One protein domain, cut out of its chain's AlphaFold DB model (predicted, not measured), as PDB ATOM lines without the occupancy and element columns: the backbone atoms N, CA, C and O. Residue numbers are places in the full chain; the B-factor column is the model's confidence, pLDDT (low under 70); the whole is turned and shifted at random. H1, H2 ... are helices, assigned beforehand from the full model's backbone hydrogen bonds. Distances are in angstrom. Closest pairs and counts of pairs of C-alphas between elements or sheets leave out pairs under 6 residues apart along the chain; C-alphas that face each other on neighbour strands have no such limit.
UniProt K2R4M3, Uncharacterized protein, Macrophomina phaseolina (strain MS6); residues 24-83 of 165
ATOM      1  N   THR A  24     -32.459 -35.884 -10.674       85.38
ATOM      2  CA  THR A  24     -31.198 -35.389 -10.124       85.38
ATOM      3  C   THR A  24     -31.423 -34.009  -9.497       85.38
ATOM      4  O   THR A  24     -31.955 -33.110 -10.156       85.38
ATOM      5  N   PRO A  25     -31.040 -33.806  -8.223       88.56
ATOM      6  CA  PRO A  25     -31.266 -32.538  -7.545       88.56
ATOM      7  C   PRO A  25     -30.403 -31.448  -8.186       88.56
ATOM      8  O   PRO A  25     -29.192 -31.617  -8.336       88.56
ATOM      9  N   LYS A  26     -31.026 -30.326  -8.560       88.75
ATOM     10  CA  LYS A  26     -30.325 -29.188  -9.180       88.75
ATOM     11  C   LYS A  26     -29.819 -28.196  -8.141       88.75
ATOM     12  O   LYS A  26     -28.838 -27.501  -8.388       88.75
ATOM     13  N   ARG A  27     -30.497 -28.112  -6.994       90.81
ATOM     14  CA  ARG A  27     -30.130 -27.254  -5.861       90.81
ATOM     15  C   ARG A  27     -30.008 -28.052  -4.570       90.81
ATOM     16  O   ARG A  27     -30.591 -29.128  -4.426       90.81
ATOM     17  N   GLY A  28     -29.310 -27.483  -3.591       91.88
ATOM     18  CA  GLY A  28     -29.191 -28.049  -2.253       91.88
ATOM     19  C   GLY A  28     -30.547 -28.260  -1.570       91.88
ATOM     20  O   GLY A  28     -30.723 -29.242  -0.852       91.88
ATOM     21  N   GLY A  29     -31.538 -27.402  -1.836       90.50
ATOM     22  CA  GLY A  29     -32.910 -27.569  -1.334       90.50
ATOM     23  C   GLY A  29     -33.564 -28.877  -1.795       90.50
ATOM     24  O   GLY A  29     -34.055 -29.642  -0.965       90.50
ATOM     25  N   ASP A  30     -33.480 -29.174  -3.094       91.25
ATOM     26  CA  ASP A  30     -34.000 -30.414  -3.685       91.25
ATOM     27  C   ASP A  30     -33.285 -31.632  -3.086       91.25
ATOM     28  O   ASP A  30     -33.908 -32.642  -2.756       91.25
ATOM     29  N   PHE A  31     -31.970 -31.514  -2.870       91.75
ATOM     30  CA  PHE A  31     -31.181 -32.553  -2.220       91.75
ATOM     31  C   PHE A  31     -31.679 -32.838  -0.799       91.75
ATOM     32  O   PHE A  31     -31.859 -33.994  -0.432       91.75
ATOM     33  N   VAL A  32     -31.968 -31.809   0.003       92.25
ATOM     34  CA  VAL A  32     -32.542 -32.003   1.347       92.25
ATOM     35  C   VAL A  32     -33.912 -32.683   1.267       92.25
ATOM     36  O   VAL A  32     -34.202 -33.562   2.082       92.25
ATOM     37  N   GLN A  33     -34.735 -32.318   0.282       91.00
ATOM     38  CA  GLN A  33     -36.072 -32.877   0.091       91.00
ATOM     39  C   GLN A  33     -36.040 -34.375  -0.243       91.00
ATOM     40  O   GLN A  33     -36.841 -35.132   0.304       91.00
ATOM     41  N   LEU A  34     -35.062 -34.830  -1.037       89.12
ATOM     42  CA  LEU A  34     -34.853 -36.259  -1.322       89.12
ATOM     43  C   LEU A  34     -34.607 -37.091  -0.055       89.12
ATOM     44  O   LEU A  34     -34.980 -38.263   0.006       89.12
ATOM     45  N   PHE A  35     -34.002 -36.488   0.971       89.56
ATOM     46  CA  PHE A  35     -33.696 -37.150   2.238       89.56
ATOM     47  C   PHE A  35     -34.648 -36.769   3.379       89.56
ATOM     48  O   PHE A  35     -34.365 -37.100   4.532       89.56
ATOM     49  N   ALA A  36     -35.786 -36.128   3.092       85.56
ATOM     50  CA  ALA A  36     -36.751 -35.719   4.114       85.56
ATOM     51  C   ALA A  36     -37.235 -36.902   4.976       85.56
ATOM     52  O   ALA A  36     -37.291 -36.786   6.197       85.56
ATOM     53  N   GLU A  37     -37.480 -38.066   4.364       85.56
ATOM     54  CA  GLU A  37     -37.894 -39.303   5.051       85.56
ATOM     55  C   GLU A  37     -36.767 -39.938   5.896       85.56
ATOM     56  O   GLU A  37     -37.028 -40.653   6.860       85.56
ATOM     57  N   LYS A  38     -35.496 -39.684   5.554       81.31
ATOM     58  CA  LYS A  38     -34.308 -40.312   6.169       81.31
ATOM     59  C   LYS A  38     -33.587 -39.406   7.175       81.31
ATOM     60  O   LYS A  38     -32.464 -39.701   7.575       81.31
ATOM     61  N   ASN A  39     -34.214 -38.311   7.610       83.06
ATOM     62  CA  ASN A  39     -33.578 -37.277   8.434       83.06
ATOM     63  C   ASN A  39     -33.685 -37.500   9.962       83.06
ATOM     64  O   ASN A  39     -33.512 -36.559  10.740       83.06
ATOM     65  N   SER A  40     -33.969 -38.722  10.417       84.56
ATOM     66  CA  SER A  40     -34.344 -38.995  11.811       84.56
ATOM     67  C   SER A  40     -33.266 -38.598  12.830       84.56
ATOM     68  O   SER A  40     -33.585 -38.020  13.872       84.56
ATOM     69  N   SER A  41     -31.981 -38.800  12.525       93.06
ATOM     70  CA  SER A  41     -30.880 -38.528  13.462       93.06
ATOM     71  C   SER A  41     -30.242 -37.135  13.288       93.06
ATOM     72  O   SER A  41     -30.146 -36.627  12.169       93.06
ATOM     73  N   PRO A  42     -29.729 -36.501  14.360       93.38
ATOM     74  CA  PRO A  42     -29.002 -35.230  14.249       93.38
ATOM     75  C   PRO A  42     -27.762 -35.314  13.345       93.38
ATOM     76  O   PRO A  42     -27.486 -34.393  12.575       93.38
ATOM     77  N   ALA A  43     -27.039 -36.437  13.400       93.50
ATOM     78  CA  ALA A  43     -25.865 -36.677  12.565       93.50
ATOM     79  C   ALA A  43     -26.234 -36.740  11.074       93.50
ATOM     80  O   ALA A  43     -25.629 -36.034  10.270       93.50
ATOM     81  N   SER A  44     -27.272 -37.503  10.706       92.19
ATOM     82  CA  SER A  44     -27.731 -37.586   9.309       92.19
ATOM     83  C   SER A  44     -28.164 -36.221   8.773       92.19
ATOM     84  O   SER A  44     -27.716 -35.817   7.703       92.19
ATOM     85  N   ARG A  45     -28.929 -35.446   9.556       92.31
ATOM     86  CA  ARG A  45     -29.312 -34.067   9.201       92.31
ATOM     87  C   ARG A  45     -28.102 -33.187   8.911       92.31
ATOM     88  O   ARG A  45     -28.135 -32.406   7.961       92.31
ATOM     89  N   ARG A  46     -27.037 -33.300   9.711       94.94
ATOM     90  CA  ARG A  46     -25.800 -32.536   9.501       94.94
ATOM     91  C   ARG A  46     -25.142 -32.898   8.170       94.94
ATOM     92  O   ARG A  46     -24.818 -31.987   7.413       94.94
ATOM     93  N   TYR A  47     -24.976 -34.187   7.873       94.75
ATOM     94  CA  TYR A  47     -24.368 -34.630   6.615       94.75
ATOM     95  C   TYR A  47     -25.199 -34.229   5.395       94.75
ATOM     96  O   TYR A  47     -24.641 -33.717   4.428       94.75
ATOM     97  N   ILE A  48     -26.527 -34.362   5.467       94.44
ATOM     98  CA  ILE A  48     -27.435 -33.950   4.388       94.44
ATOM     99  C   ILE A  48     -27.281 -32.451   4.099       94.44
ATOM    100  O   ILE A  48     -27.144 -32.054   2.945       94.44
ATOM    101  N   ARG A  49     -27.235 -31.604   5.137       94.06
ATOM    102  CA  ARG A  49     -27.023 -30.155   4.967       94.06
ATOM    103  C   ARG A  49     -25.643 -29.822   4.406       94.06
ATOM    104  O   ARG A  49     -25.518 -28.872   3.642       94.06
ATOM    105  N   LEU A  50     -24.608 -30.561   4.805       96.44
ATOM    106  CA  LEU A  50     -23.251 -30.346   4.307       96.44
ATOM    107  C   LEU A  50     -23.155 -30.674   2.812       96.44
ATOM    108  O   LEU A  50     -22.632 -29.869   2.049       96.44
ATOM    109  N   ALA A  51     -23.741 -31.795   2.391       95.06
ATOM    110  CA  ALA A  51     -23.834 -32.161   0.982       95.06
ATOM    111  C   ALA A  51     -24.686 -31.160   0.177       95.06
ATOM    112  O   ALA A  51     -24.277 -30.747  -0.904       95.06
ATOM    113  N   ALA A  52     -25.810 -30.690   0.728       95.56
ATOM    114  CA  ALA A  52     -26.628 -29.653   0.096       95.56
ATOM    115  C   ALA A  52     -25.838 -28.356  -0.157       95.56
ATOM    116  O   ALA A  52     -25.892 -27.809  -1.253       95.56
ATOM    117  N   ARG A  53     -25.043 -27.904   0.822       96.88
ATOM    118  CA  ARG A  53     -24.178 -26.721   0.672       96.88
ATOM    119  C   ARG A  53     -23.093 -26.911  -0.387       96.88
ATOM    120  O   ARG A  53     -22.807 -25.973  -1.120       96.88
ATOM    121  N   ALA A  54     -22.502 -28.104  -0.462       96.31
ATOM    122  CA  ALA A  54     -21.512 -28.426  -1.488       96.31
ATOM    123  C   ALA A  54     -22.126 -28.424  -2.900       96.31
ATOM    124  O   ALA A  54     -21.489 -27.992  -3.856       96.31
ATOM    125  N   LEU A  55     -23.382 -28.859  -3.041       95.50
ATOM    126  CA  LEU A  55     -24.101 -28.736  -4.310       95.50
ATOM    127  C   LEU A  55     -24.368 -27.276  -4.671       95.50
ATOM    128  O   LEU A  55     -24.154 -26.892  -5.816       95.50
ATOM    129  N   ASP A  56     -24.786 -26.456  -3.706       95.69
ATOM    130  CA  ASP A  56     -25.025 -25.032  -3.952       95.69
ATOM    131  C   ASP A  56     -23.740 -24.298  -4.370       95.69
ATOM    132  O   ASP A  56     -23.787 -23.476  -5.284       95.69
ATOM    133  N   SER A  57     -22.582 -24.619  -3.779       96.31
ATOM    134  CA  SER A  57     -21.307 -24.021  -4.199       96.31
ATOM    135  C   SER A  57     -20.946 -24.391  -5.638       96.31
ATOM    136  O   SER A  57     -20.611 -23.511  -6.427       96.31
ATOM    137  N   VAL A  58     -21.097 -25.665  -6.015       95.50
ATOM    138  CA  VAL A  58     -20.851 -26.117  -7.395       95.50
ATOM    139  C   VAL A  58     -21.838 -25.473  -8.368       95.50
ATOM    140  O   VAL A  58     -21.445 -25.038  -9.447       95.50
ATOM    141  N   ALA A  59     -23.113 -25.357  -7.992       95.25
ATOM    142  CA  ALA A  59     -24.116 -24.699  -8.821       95.25
ATOM    143  C   ALA A  59     -23.748 -23.232  -9.086       95.25
ATOM    144  O   ALA A  59     -23.853 -22.769 -10.221       95.25
ATOM    145  N   ILE A  60     -23.260 -22.509  -8.071       96.25
ATOM    146  CA  ILE A  60     -22.775 -21.134  -8.238       96.25
ATOM    147  C   ILE A  60     -21.591 -21.098  -9.209       96.25
ATOM    148  O   ILE A  60     -21.617 -20.320 -10.162       96.25
ATOM    149  N   GLU A  61     -20.590 -21.961  -9.029       96.81
ATOM    150  CA  GLU A  61     -19.430 -22.026  -9.927       96.81
ATOM    151  C   GLU A  61     -19.821 -22.283 -11.385       96.81
ATOM    152  O   GLU A  61     -19.300 -21.627 -12.288       96.81
ATOM    153  N   VAL A  62     -20.758 -23.205 -11.626       96.56
ATOM    154  CA  VAL A  62     -21.274 -23.487 -12.972       96.56
ATOM    155  C   VAL A  62     -21.935 -22.243 -13.556       96.56
ATOM    156  O   VAL A  62     -21.590 -21.842 -14.661       96.56
ATOM    157  N   THR A  63     -22.797 -21.561 -12.795       96.62
ATOM    158  CA  THR A  63     -23.450 -20.339 -13.294       96.62
ATOM    159  C   THR A  63     -22.463 -19.215 -13.608       96.62
ATOM    160  O   THR A  63     -22.703 -18.436 -14.529       96.62
ATOM    161  N   MET A  64     -21.353 -19.113 -12.870       98.00
ATOM    162  CA  MET A  64     -20.304 -18.132 -13.154       98.00
ATOM    163  C   MET A  64     -19.562 -18.480 -14.446       98.00
ATOM    164  O   MET A  64     -19.423 -17.620 -15.312       98.00
ATOM    165  N   LYS A  65     -19.195 -19.752 -14.631       97.94
ATOM    166  CA  LYS A  65     -18.577 -20.239 -15.871       97.94
ATOM    167  C   LYS A  65     -19.498 -20.074 -17.079       97.94
ATOM    168  O   LYS A  65     -19.039 -19.653 -18.134       97.94
ATOM    169  N   ASP A  66     -20.795 -20.325 -16.932       98.00
ATOM    170  CA  ASP A  66     -21.768 -20.124 -18.011       98.00
ATOM    171  C   ASP A  66     -21.838 -18.653 -18.446       98.00
ATOM    172  O   ASP A  66     -21.912 -18.354 -19.641       98.00
ATOM    173  N   ARG A  67     -21.759 -17.716 -17.490       98.12
ATOM    174  CA  ARG A  67     -21.690 -16.275 -17.784       98.12
ATOM    175  C   ARG A  67     -20.396 -15.904 -18.498       98.12
ATOM    176  O   ARG A  67     -20.440 -15.139 -19.459       98.12
ATOM    177  N   GLU A  68     -19.265 -16.447 -18.058       98.38
ATOM    178  CA  GLU A  68     -17.968 -16.241 -18.712       98.38
ATOM    179  C   GLU A  68     -17.982 -16.774 -20.149       98.38
ATOM    180  O   GLU A  68     -17.585 -16.067 -21.073       98.38
ATOM    181  N   ILE A  69     -18.510 -17.982 -20.364       98.25
ATOM    182  CA  ILE A  69     -18.660 -18.579 -21.696       98.25
ATOM    183  C   ILE A  69     -19.541 -17.693 -22.579       98.25
ATOM    184  O   ILE A  69     -19.173 -17.428 -23.724       98.25
ATOM    185  N   ALA A  70     -20.674 -17.207 -22.069       98.12
ATOM    186  CA  ALA A  70     -21.554 -16.315 -22.820       98.12
ATOM    187  C   ALA A  70     -20.841 -15.008 -23.215       98.12
ATOM    188  O   ALA A  70     -20.877 -14.622 -24.385       98.12
ATOM    189  N   ALA A  71     -20.122 -14.379 -22.282       98.00
ATOM    190  CA  ALA A  71     -19.357 -13.162 -22.546       98.00
ATOM    191  C   ALA A  71     -18.244 -13.389 -23.586       98.00
ATOM    192  O   ALA A  71     -18.091 -12.603 -24.525       98.00
ATOM    193  N   LEU A  72     -17.501 -14.494 -23.481       97.81
ATOM    194  CA  LEU A  72     -16.471 -14.864 -24.457       97.81
ATOM    195  C   LEU A  72     -17.072 -15.132 -25.841       97.81
ATOM    196  O   LEU A  72     -16.513 -14.721 -26.858       97.81
ATOM    197  N   GLN A  73     -18.234 -15.782 -25.908       96.75
ATOM    198  CA  GLN A  73     -18.946 -15.990 -27.169       96.75
ATOM    199  C   GLN A  73     -19.399 -14.669 -27.800       96.75
ATOM    200  O   GLN A  73     -19.352 -14.532 -29.024       96.75
ATOM    201  N   GLU A  74     -19.828 -13.692 -27.004       96.00
ATOM    202  CA  GLU A  74     -20.163 -12.352 -27.494       96.00
ATOM    203  C   GLU A  74     -18.936 -11.625 -28.047       96.00
ATOM    204  O   GLU A  74     -18.994 -11.095 -29.158       96.00
ATOM    205  N   GLN A  75     -17.804 -11.671 -27.341       96.69
ATOM    206  CA  GLN A  75     -16.539 -11.116 -27.830       96.69
ATOM    207  C   GLN A  75     -16.106 -11.775 -29.145       96.69
ATOM    208  O   GLN A  75     -15.755 -11.085 -30.101       96.69
ATOM    209  N   LEU A  76     -16.204 -13.105 -29.242       96.00
ATOM    210  CA  LEU A  76     -15.904 -13.829 -30.476       96.00
ATOM    211  C   LEU A  76     -16.820 -13.412 -31.629       96.00
ATOM    212  O   LEU A  76     -16.337 -13.257 -32.748       96.00
ATOM    213  N   LYS A  77     -18.115 -13.186 -31.375       94.19
ATOM    214  CA  LYS A  77     -19.058 -12.677 -32.388       94.19
ATOM    215  C   LYS A  77     -18.727 -11.250 -32.828       94.19
ATOM    216  O   LYS A  77     -18.963 -10.917 -33.987       94.19
ATOM    217  N   GLN A  78     -18.198 -10.410 -31.938       92.81
ATOM    218  CA  GLN A  78     -17.769  -9.050 -32.280       92.81
ATOM    219  C   GLN A  78     -16.483  -9.047 -33.113       92.81
ATOM    220  O   GLN A  78     -16.408  -8.344 -34.118       92.81
ATOM    221  N   VAL A  79     -15.485  -9.850 -32.722       94.19
ATOM    222  CA  VAL A  79     -14.201  -9.970 -33.437       94.19
ATOM    223  C   VAL A  79     -14.384 -10.656 -34.790       94.19
ATOM    224  O   VAL A  79     -13.822 -10.221 -35.794       94.19
ATOM    225  N   ASN A  80     -15.192 -11.714 -34.826       91.25
ATOM    226  CA  ASN A  80     -15.492 -12.492 -36.019       91.25
ATOM    227  C   ASN A  80     -16.991 -12.407 -36.321       91.25
ATOM    228  O   ASN A  80     -17.725 -13.373 -36.079       91.25
ATOM    229  N   PRO A  81     -17.466 -11.268 -36.860       87.38
ATOM    230  CA  PRO A  81     -18.860 -11.155 -37.235       87.38
ATOM    231  C   PRO A  81     -19.182 -12.229 -38.278       87.38
ATOM    232  O   PRO A  81     -18.397 -12.440 -39.215       87.38
ATOM    233  N   PRO A  82     -20.325 -12.925 -38.145       84.31
ATOM    234  CA  PRO A  82     -20.727 -13.898 -39.143       84.31
ATOM    235  C   PRO A  82     -20.800 -13.200 -40.501       84.31
ATOM    236  O   PRO A  82     -21.321 -12.085 -40.627       84.31
ATOM    237  N   LYS A  83     -20.246 -13.846 -41.532       84.44
ATOM    238  CA  LYS A  83     -20.286 -13.308 -42.893       84.44
ATOM    239  C   LYS A  83     -21.746 -13.069 -43.263       84.44
ATOM    240  O   LYS A  83     -22.559 -13.990 -43.193       84.44
TER     241      LYS A  83
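What this domain is: This is residues 24 to 83 of the 165 residues of an uncharacterized protein of Macrophomina phaseolina (strain MS6) (UniProt K2R4M3). A short helix, H1, and the loops beside it fold back on the first part of one very long, straight helix, H2, whose later part sticks out free as an arm, with residues 61 to 83 standing free. The printed part has 60 residues, with two named helices, H1 then H2, and no named strand: all helix. It is an extended rod of 62 by 15 by 10 A, with a radius of gyration of the C-alphas of 18.7 A.

Where its parts are: H1 is residues 28 to 34, beginning at C-alpha 28 (-29.191, -28.049, -2.253). H2 is residues 42 to 79, 56.0 A from C-alpha 42 (-29.002, -35.230, 14.249) to C-alpha 79 (-14.201, -9.970, -33.437).

How they stand to each other: H1 touches H2, which meets it with residues 48 to 56 alone; the closest C-alphas, of Gly 28 and Ala 52, are 3.8 A apart. They run opposite ways at a steep tilt of 48 degrees. In H1 and H2 every O i to N i+4 pair is within hydrogen-bond range.

The domain as a whole: The C-alphas farthest apart, of Ser 41 and Lys 83, are 62.6 A apart. The printed part has no cut, the link from H1 to H2 is short, and no printed residue has a pLDDT under 70.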